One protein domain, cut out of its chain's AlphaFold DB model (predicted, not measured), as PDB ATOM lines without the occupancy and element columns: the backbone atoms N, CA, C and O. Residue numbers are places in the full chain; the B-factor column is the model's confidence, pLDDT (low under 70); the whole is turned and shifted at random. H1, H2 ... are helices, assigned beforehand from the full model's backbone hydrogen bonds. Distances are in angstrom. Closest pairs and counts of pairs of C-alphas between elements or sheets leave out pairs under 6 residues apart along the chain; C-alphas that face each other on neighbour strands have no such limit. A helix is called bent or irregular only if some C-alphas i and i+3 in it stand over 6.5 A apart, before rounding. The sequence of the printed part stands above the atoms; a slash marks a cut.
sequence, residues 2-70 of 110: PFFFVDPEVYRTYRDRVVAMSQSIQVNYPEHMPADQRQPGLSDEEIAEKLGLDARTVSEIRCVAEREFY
ATOM      1  N   PRO A   2     -26.148  21.179  36.933       49.62
ATOM      2  CA  PRO A   2     -25.608  22.434  36.428       49.62
ATOM      3  C   PRO A   2     -25.166  22.204  34.979       49.62
ATOM      4  O   PRO A   2     -24.466  21.239  34.684       49.62
ATOM      5  N   PHE A   3     -25.660  23.034  34.066       58.31
ATOM      6  CA  PHE A   3     -25.215  23.030  32.678       58.31
ATOM      7  C   PHE A   3     -23.884  23.785  32.654       58.31
ATOM      8  O   PHE A   3     -23.856  24.975  32.974       58.31
ATOM      9  N   PHE A   4     -22.788  23.080  32.380       61.53
ATOM     10  CA  PHE A   4     -21.483  23.704  32.187       61.53
ATOM     11  C   PHE A   4     -21.487  24.353  30.802       61.53
ATOM     12  O   PHE A   4     -21.775  23.682  29.807       61.53
ATOM     13  N   PHE A   5     -21.258  25.660  30.748       71.25
ATOM     14  CA  PHE A   5     -21.289  26.438  29.520       71.25
ATOM     15  C   PHE A   5     -20.098  27.381  29.536       71.25
ATOM     16  O   PHE A   5     -20.161  28.485  30.072       71.25
ATOM     17  N   VAL A   6     -19.021  26.927  28.910       77.56
ATOM     18  CA  VAL A   6     -17.841  27.747  28.708       77.56
ATOM     19  C   VAL A   6     -17.926  28.389  27.333       77.56
ATOM     20  O   VAL A   6     -18.192  27.721  26.330       77.56
ATOM     21  N   ASP A   7     -17.713  29.701  27.294       87.06
ATOM     22  CA  ASP A   7     -17.621  30.433  26.040       87.06
ATOM     23  C   ASP A   7     -16.453  29.875  25.193       87.06
ATOM     24  O   ASP A   7     -15.337  29.751  25.709       87.06
ATOM     25  N   PRO A   8     -16.668  29.519  23.910       90.12
ATOM     26  CA  PRO A   8     -15.634  28.895  23.085       90.12
ATOM     27  C   PRO A   8     -14.365  29.735  22.908       90.12
ATOM     28  O   PRO A   8     -13.273  29.174  22.790       90.12
ATOM     29  N   GLU A   9     -14.480  31.062  22.884       92.44
ATOM     30  CA  GLU A   9     -13.331  31.952  22.710       92.44
ATOM     31  C   GLU A   9     -12.529  32.055  24.009       92.44
ATOM     32  O   GLU A   9     -11.297  31.951  23.998       92.44
ATOM     33  N   VAL A  10     -13.220  32.147  25.149       92.62
ATOM     34  CA  VAL A  10     -12.595  32.060  26.476       92.62
ATOM     35  C   VAL A  10     -11.892  30.711  26.647       92.62
ATOM     36  O   VAL A  10     -10.733  30.675  27.068       92.62
ATOM     37  N   TYR A  11     -12.536  29.612  26.247       93.38
ATOM     38  CA  TYR A  11     -11.943  28.277  26.291       93.38
ATOM     39  C   TYR A  11     -10.618  28.224  25.540       93.38
ATOM     40  O   TYR A  11      -9.580  27.939  26.132       93.38
ATOM     41  N   ARG A  12     -10.630  28.559  24.245       92.75
ATOM     42  CA  ARG A  12      -9.439  28.509  23.383       92.75
ATOM     43  C   ARG A  12      -8.310  29.384  23.909       92.75
ATOM     44  O   ARG A  12      -7.146  29.018  23.800       92.75
ATOM     45  N   THR A  13      -8.654  30.523  24.502       95.12
ATOM     46  CA  THR A  13      -7.678  31.483  25.019       95.12
ATOM     47  C   THR A  13      -6.968  30.975  26.274       95.12
ATOM     48  O   THR A  13      -5.764  31.205  26.437       95.12
ATOM     49  N   TYR A  14      -7.692  30.317  27.183       94.25
ATOM     50  CA  TYR A  14      -7.197  30.010  28.529       94.25
ATOM     51  C   TYR A  14      -6.959  28.522  28.804       94.25
ATOM     52  O   TYR A  14      -6.240  28.224  29.757       94.25
ATOM     53  N   ARG A  15      -7.475  27.608  27.971       92.44
ATOM     54  CA  ARG A  15      -7.349  26.143  28.095       92.44
ATOM     55  C   ARG A  15      -5.960  25.699  28.531       92.44
ATOM     56  O   ARG A  15      -5.811  25.138  29.611       92.44
ATOM     57  N   ASP A  16      -4.945  25.989  27.723       91.06
ATOM     58  CA  ASP A  16      -3.599  25.456  27.952       91.06
ATOM     59  C   ASP A  16      -2.966  26.030  29.231       91.06
ATOM     60  O   ASP A  16      -2.236  25.339  29.938       91.06
ATOM     61  N   ARG A  17      -3.299  27.280  29.579       92.06
ATOM     62  CA  ARG A  17      -2.833  27.938  30.808       92.06
ATOM     63  C   ARG A  17      -3.486  27.341  32.052       92.06
ATOM     64  O   ARG A  17      -2.787  27.063  33.021       92.06
ATOM     65  N   VAL A  18      -4.802  27.124  32.017       92.44
ATOM     66  CA  VAL A  18      -5.548  26.476  33.108       92.44
ATOM     67  C   VAL A  18      -5.033  25.054  33.323       92.44
ATOM     68  O   VAL A  18      -4.752  24.671  34.454       92.44
ATOM     69  N   VAL A  19      -4.830  24.298  32.244       89.38
ATOM     70  CA  VAL A  19      -4.293  22.935  32.299       89.38
ATOM     71  C   VAL A  19      -2.888  22.891  32.900       89.38
ATOM     72  O   VAL A  19      -2.643  22.083  33.790       89.38
ATOM     73  N   ALA A  20      -1.985  23.776  32.470       87.31
ATOM     74  CA  ALA A  20      -0.608  23.813  32.968       87.31
ATOM     75  C   ALA A  20      -0.507  24.125  34.471       87.31
ATOM     76  O   ALA A  20       0.466  23.742  35.114       87.31
ATOM     77  N   MET A  21      -1.496  24.830  35.028       88.44
ATOM     78  CA  MET A  21      -1.561  25.152  36.456       88.44
ATOM     79  C   MET A  21      -2.410  24.163  37.262       88.44
ATOM     80  O   MET A  21      -2.330  24.168  38.487       88.44
ATOM     81  N   SER A  22      -3.223  23.332  36.607       86.50
ATOM     82  CA  SER A  22      -4.171  22.437  37.269       86.50
ATOM     83  C   SER A  22      -3.471  21.333  38.065       86.50
ATOM     84  O   SER A  22      -2.514  20.703  37.610       86.50
ATOM     85  N   GLN A  23      -4.038  21.019  39.232       74.56
ATOM     86  CA  GLN A  23      -3.712  19.838  40.043       74.56
ATOM     87  C   GLN A  23      -3.799  18.512  39.273       74.56
ATOM     88  O   GLN A  23      -3.180  17.530  39.675       74.56
ATOM     89  N   SER A  24      -4.543  18.455  38.175       70.44
ATOM     90  CA  SER A  24      -4.736  17.210  37.429       70.44
ATOM     91  C   SER A  24      -3.552  16.838  36.536       70.44
ATOM     92  O   SER A  24      -3.461  15.685  36.119       70.44
ATOM     93  N   ILE A  25      -2.642  17.778  36.240       70.38
ATOM     94  CA  ILE A  25      -1.507  17.570  35.315       70.38
ATOM     95  C   ILE A  25      -0.182  17.973  35.980       70.38
ATOM     96  O   ILE A  25       0.694  18.596  35.386       70.38
ATOM     97  N   GLN A  26      -0.039  17.631  37.260       64.25
ATOM     98  CA  GLN A  26       1.155  17.941  38.047       64.25
ATOM     99  C   GLN A  26       2.437  17.426  37.375       64.25
ATOM    100  O   GLN A  26       2.625  16.222  37.203       64.25
ATOM    101  N   VAL A  27       3.350  18.344  37.054       62.84
ATOM    102  CA  VAL A  27       4.629  18.019  36.402       62.84
ATOM    103  C   VAL A  27       5.705  17.646  37.431       62.84
ATOM    104  O   VAL A  27       6.498  16.747  37.177       62.84
ATOM    105  N   ASN A  28       5.711  18.271  38.620       60.47
ATOM    106  CA  ASN A  28       6.792  18.133  39.610       60.47
ATOM    107  C   ASN A  28       6.278  18.068  41.065       60.47
ATOM    108  O   ASN A  28       6.645  18.890  41.906       60.47
ATOM    109  N   TYR A  29       5.426  17.085  41.369       59.84
ATOM    110  CA  TYR A  29       4.973  16.769  42.736       59.84
ATOM    111  C   TYR A  29       5.843  15.790  43.575       59.84
ATOM    112  O   TYR A  29       5.615  15.709  44.783       59.84
ATOM    113  N   PRO A  30       6.818  15.020  43.039       69.00
ATOM    114  CA  PRO A  30       7.527  14.028  43.848       69.00
ATOM    115  C   PRO A  30       8.141  14.578  45.148       69.00
ATOM    116  O   PRO A  30       8.960  15.492  45.130       69.00
ATOM    117  N   GLU A  31       7.808  13.956  46.283       63.00
ATOM    118  CA  GLU A  31       8.255  14.387  47.622       63.00
ATOM    119  C   GLU A  31       9.778  14.342  47.825       63.00
ATOM    120  O   GLU A  31      10.295  14.956  48.756       63.00
ATOM    121  N   HIS A  32      10.506  13.634  46.962       74.81
ATOM    122  CA  HIS A  32      11.966  13.588  46.994       74.81
ATOM    123  C   HIS A  32      12.625  14.790  46.297       74.81
ATOM    124  O   HIS A  32      13.827  14.987  46.460       74.81
ATOM    125  N   MET A  33      11.874  15.594  45.531       73.25
ATOM    126  CA  MET A  33      12.414  16.811  44.922       73.25
ATOM    127  C   MET A  33      12.584  17.929  45.964       73.25
ATOM    128  O   MET A  33      11.767  18.035  46.888       73.25
ATOM    129  N   PRO A  34      13.606  18.791  45.818       77.25
ATOM    130  CA  PRO A  34      13.751  20.019  46.601       77.25
ATOM    131  C   PRO A  34      12.501  20.907  46.517       77.25
ATOM    132  O   PRO A  34      11.863  20.978  45.470       77.25
ATOM    133  N   ALA A  35      12.119  21.563  47.620       74.38
ATOM    134  CA  ALA A  35      10.862  22.319  47.708       74.38
ATOM    135  C   ALA A  35      10.765  23.476  46.694       74.38
ATOM    136  O   ALA A  35       9.680  23.774  46.211       74.38
ATOM    137  N   ASP A  36      11.898  24.076  46.341       78.44
ATOM    138  CA  ASP A  36      12.066  25.125  45.329       78.44
ATOM    139  C   ASP A  36      11.853  24.637  43.888       78.44
ATOM    140  O   ASP A  36      11.568  25.436  43.000       78.44
ATOM    141  N   GLN A  37      11.959  23.327  43.655       73.38
ATOM    142  CA  GLN A  37      11.744  22.697  42.349       73.38
ATOM    143  C   GLN A  37      10.352  22.071  42.224       73.38
ATOM    144  O   GLN A  37       9.947  21.663  41.133       73.38
ATOM    145  N   ARG A  38       9.601  21.999  43.331       73.88
ATOM    146  CA  ARG A  38       8.233  21.486  43.323       73.88
ATOM    147  C   ARG A  38       7.312  22.511  42.689       73.88
ATOM    148  O   ARG A  38       7.294  23.678  43.069       73.88
ATOM    149  N   GLN A  39       6.499  22.038  41.758       73.75
ATOM    150  CA  GLN A  39       5.424  22.821  41.163       73.75
ATOM    151  C   GLN A  39       4.109  22.132  41.518       73.75
ATOM    152  O   GLN A  39       3.645  21.280  40.754       73.75
ATOM    153  N   PRO A  40       3.554  22.409  42.716       76.31
ATOM    154  CA  PRO A  40       2.230  21.921  43.057       76.31
ATOM    155  C   PRO A  40       1.211  22.555  42.107       76.31
ATOM    156  O   PRO A  40       1.351  23.716  41.718       76.31
ATOM    157  N   GLY A  41       0.194  21.783  41.732       83.94
ATOM    158  CA  GLY A  41      -0.937  22.351  41.011       83.94
ATOM    159  C   GLY A  41      -1.715  23.310  41.910       83.94
ATOM    160  O   GLY A  41      -1.734  23.156  43.132       83.94
ATOM    161  N   LEU A  42      -2.358  24.285  41.286       89.19
ATOM    162  CA  LEU A  42      -3.152  25.323  41.930       89.19
ATOM    163  C   LEU A  42      -4.633  24.926  41.989       89.19
ATOM    164  O   LEU A  42      -5.102  24.106  41.189       89.19
ATOM    165  N   SER A  43      -5.372  25.509  42.932       90.81
ATOM    166  CA  SER A  43      -6.834  25.419  42.980       90.81
ATOM    167  C   SER A  43      -7.488  26.263  41.881       90.81
ATOM    168  O   SER A  43      -6.864  27.157  41.305       90.81
ATOM    169  N   ASP A  44      -8.768  26.007  41.597       92.75
ATOM    170  CA  ASP A  44      -9.515  26.781  40.597       92.75
ATOM    171  C   ASP A  44      -9.598  28.270  40.985       92.75
ATOM    172  O   ASP A  44      -9.514  29.139  40.119       92.75
ATOM    173  N   GLU A  45      -9.686  28.582  42.282       94.44
ATOM    174  CA  GLU A  45      -9.668  29.948  42.813       94.44
ATOM    175  C   GLU A  45      -8.309  30.635  42.624       94.44
ATOM    176  O   GLU A  45      -8.255  31.786  42.193       94.44
ATOM    177  N   GLU A  46      -7.205  29.935  42.892       93.81
ATOM    178  CA  GLU A  46      -5.848  30.469  42.715       93.81
ATOM    179  C   GLU A  46      -5.523  30.717  41.233       93.81
ATOM    180  O   GLU A  46      -4.878  31.706  40.867       93.81
ATOM    181  N   ILE A  47      -5.989  29.827  40.354       93.88
ATOM    182  CA  ILE A  47      -5.873  29.987  38.900       93.88
ATOM    183  C   ILE A  47      -6.729  31.168  38.431       93.88
ATOM    184  O   ILE A  47      -6.270  31.966  37.610       93.88
ATOM    185  N   ALA A  48      -7.947  31.304  38.957       95.25
ATOM    186  CA  ALA A  48      -8.850  32.404  38.640       95.25
ATOM    187  C   ALA A  48      -8.241  33.761  39.011       95.25
ATOM    188  O   ALA A  48      -8.213  34.662  38.170       95.25
ATOM    189  N   GLU A  49      -7.656  33.879  40.206       96.12
ATOM    190  CA  GLU A  49      -6.954  35.087  40.648       96.12
ATOM    191  C   GLU A  49      -5.783  35.440  39.716       96.12
ATOM    192  O   GLU A  49      -5.649  36.586  39.285       96.12
ATOM    193  N   LYS A  50      -4.968  34.451  39.326       94.56
ATOM    194  CA  LYS A  50      -3.828  34.658  38.416       94.56
ATOM    195  C   LYS A  50      -4.233  35.061  37.001       94.56
ATOM    196  O   LYS A  50      -3.492  35.795  36.346       94.56
ATOM    197  N   LEU A  51      -5.350  34.537  36.503       94.25
ATOM    198  CA  LEU A  51      -5.806  34.764  35.130       94.25
ATOM    199  C   LEU A  51      -6.804  35.921  35.006       94.25
ATOM    200  O   LEU A  51      -7.138  36.295  33.883       94.25
ATOM    201  N   GLY A  52      -7.263  36.494  36.122       94.38
ATOM    202  CA  GLY A  52      -8.311  37.514  36.122       94.38
ATOM    203  C   GLY A  52      -9.663  36.968  35.652       94.38
ATOM    204  O   GLY A  52     -10.411  37.674  34.979       94.38
ATOM    205  N   LEU A  53      -9.946  35.702  35.963       93.62
ATOM    206  CA  LEU A  53     -11.192  35.007  35.634       93.62
ATOM    207  C   LEU A  53     -12.007  34.759  36.907       93.62
ATOM    208  O   LEU A  53     -11.512  34.936  38.017       93.62
ATOM    209  N   ASP A  54     -13.255  34.322  36.764       93.19
ATOM    210  CA  ASP A  54     -13.999  33.751  37.882       93.19
ATOM    211  C   ASP A  54     -13.691  32.251  38.041       93.19
ATOM    212  O   ASP A  54     -13.432  31.537  37.067       93.19
ATOM    213  N   ALA A  55     -13.741  31.764  39.284       93.44
ATOM    214  CA  ALA A  55     -13.422  30.374  39.613       93.44
ATOM    215  C   ALA A  55     -14.306  29.367  38.864       93.44
ATOM    216  O   ALA A  55     -13.828  28.309  38.468       93.44
ATOM    217  N   ARG A  56     -15.577  29.706  38.601       91.75
ATOM    218  CA  ARG A  56     -16.480  28.823  37.858       91.75
ATOM    219  C   ARG A  56     -16.031  28.667  36.406       91.75
ATOM    220  O   ARG A  56     -15.983  27.538  35.926       91.75
ATOM    221  N   THR A  57     -15.667  29.752  35.724       92.62
ATOM    222  CA  THR A  57     -15.106  29.694  34.366       92.62
ATOM    223  C   THR A  57     -13.850  28.831  34.326       92.62
ATOM    224  O   THR A  57     -13.713  27.990  33.440       92.62
ATOM    225  N   VAL A  58     -12.957  28.966  35.311       93.69
ATOM    226  CA  VAL A  58     -11.765  28.109  35.417       93.69
ATOM    227  C   VAL A  58     -12.143  26.642  35.601       93.69
ATOM    228  O   VAL A  58     -11.638  25.805  34.853       93.69
ATOM    229  N   SER A  59     -13.058  26.320  36.522       92.12
ATOM    230  CA  SER A  59     -13.534  24.947  36.725       92.12
ATOM    231  C   SER A  59     -14.132  24.355  35.451       92.12
ATOM    232  O   SER A  59     -13.893  23.191  35.137       92.12
ATOM    233  N   GLU A  60     -14.897  25.143  34.695       91.56
ATOM    234  CA  GLU A  60     -15.513  24.704  33.446       91.56
ATOM    235  C   GLU A  60     -14.465  24.444  32.357       91.56
ATOM    236  O   GLU A  60     -14.480  23.374  31.743       91.56
ATOM    237  N   ILE A  61     -13.500  25.357  32.175       93.25
ATOM    238  CA  ILE A  61     -12.369  25.158  31.257       93.25
ATOM    239  C   ILE A  61     -11.606  23.897  31.650       93.25
ATOM    240  O   ILE A  61     -11.348  23.049  30.796       93.25
ATOM    241  N   ARG A  62     -11.265  23.761  32.934       91.62
ATOM    242  CA  ARG A  62     -10.493  22.641  33.465       91.62
ATOM    243  C   ARG A  62     -11.196  21.310  33.209       91.62
ATOM    244  O   ARG A  62     -10.578  20.413  32.650       91.62
ATOM    245  N   CYS A  63     -12.487  21.197  33.530       88.56
ATOM    246  CA  CYS A  63     -13.263  19.973  33.304       88.56
ATOM    247  C   CYS A  63     -13.258  19.535  31.832       88.56
ATOM    248  O   CYS A  63     -13.118  18.347  31.537       88.56
ATOM    249  N   VAL A  64     -13.425  20.480  30.902       88.75
ATOM    250  CA  VAL A  64     -13.428  20.167  29.466       88.75
ATOM    251  C   VAL A  64     -12.015  19.826  28.990       88.75
ATOM    252  O   VAL A  64     -11.819  18.814  28.325       88.75
ATOM    253  N   ALA A  65     -11.021  20.632  29.363       89.38
ATOM    254  CA  ALA A  65      -9.639  20.467  28.927       89.38
ATOM    255  C   ALA A  65      -8.980  19.187  29.457       89.38
ATOM    256  O   ALA A  65      -8.268  18.521  28.713       89.38
ATOM    257  N   GLU A  66      -9.260  18.788  30.699       84.56
ATOM    258  CA  GLU A  66      -8.793  17.510  31.255       84.56
ATOM    259  C   GLU A  66      -9.330  16.313  30.467       84.56
ATOM    260  O   GLU A  66      -8.619  15.330  30.263       84.56
ATOM    261  N   ARG A  67     -10.572  16.398  29.976       80.50
ATOM    262  CA  ARG A  67     -11.173  15.340  29.159       80.50
ATOM    263  C   ARG A  67     -10.525  15.226  27.779       80.50
ATOM    264  O   ARG A  67     -10.499  14.134  27.223       80.50
ATOM    265  N   GLU A  68     -10.015  16.329  27.240       83.56
ATOM    266  CA  GLU A  68      -9.273  16.356  25.974       83.56
ATOM    267  C   GLU A  68      -7.802  15.955  26.120       83.56
ATOM    268  O   GLU A  68      -7.139  15.709  25.114       83.56
ATOM    269  N   PHE A  69      -7.267  15.945  27.342       79.00
ATOM    270  CA  PHE A  69      -5.833  15.788  27.561       79.00
ATOM    271  C   PHE A  69      -5.329  14.377  27.244       79.00
ATOM    272  O   PHE A  69      -4.231  14.219  26.716       79.00
ATOM    273  N   TYR A  70      -6.137  13.363  27.547       75.81
ATOM    274  CA  TYR A  70      -5.845  11.967  27.238       75.81
ATOM    275  C   TYR A  70      -6.756  11.468  26.122       75.81
ATOM    276  O   TYR A  70      -7.951  11.779  26.096       75.81
TER     277      TYR A  70
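This is residues 2 to 70 of the 110 residues of an uncharacterized protein of Rhodospirillaceae bacterium (UniProt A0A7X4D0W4). H3 crosses H1 nearly at a right angle, H2 packs on the first residues of H3, and the loop between H1 and H2 reaches away, with residues 31 to 36 sticking out. The 69 printed residues include three named helices, H1, H2 and H3, and no named strand: all helix. The whole is only just compact, close to loose, with a radius of gyration of the C-alphas of 12.8 A and spans of 40 by 27 by 22 A.

Start at H3, residues 55 to 69; it touches H1, residues 8 to 21, about perpendicular at 80 degrees, the closest C-alphas being Tyr 11 and Ile 61, 5.9 A apart. With residues 55 to 59 alone it touches H2, residues 44 to 51, at Glu 45 and Ala 55, the closest C-alphas, 5.0 A apart. O i to N i+4 pairs are within hydrogen-bond range throughout H2, in 10 of 11 in H3 and 8 of 10 in H1.

Find C-alpha 8 at (-15.634, 28.895, 23.085); H1 runs 19.8 A from there, irregular, with C-alphas 13 and 16 7.8 A apart. H2 spans 10.4 A; H3 runs 20.4 A to C-alpha 69 at (-5.833, 15.788, 27.561).

The printed part has no cut; the link H1 to H2 is long. Residues 2 to 4 and 26 to 31 have pLDDT under 70.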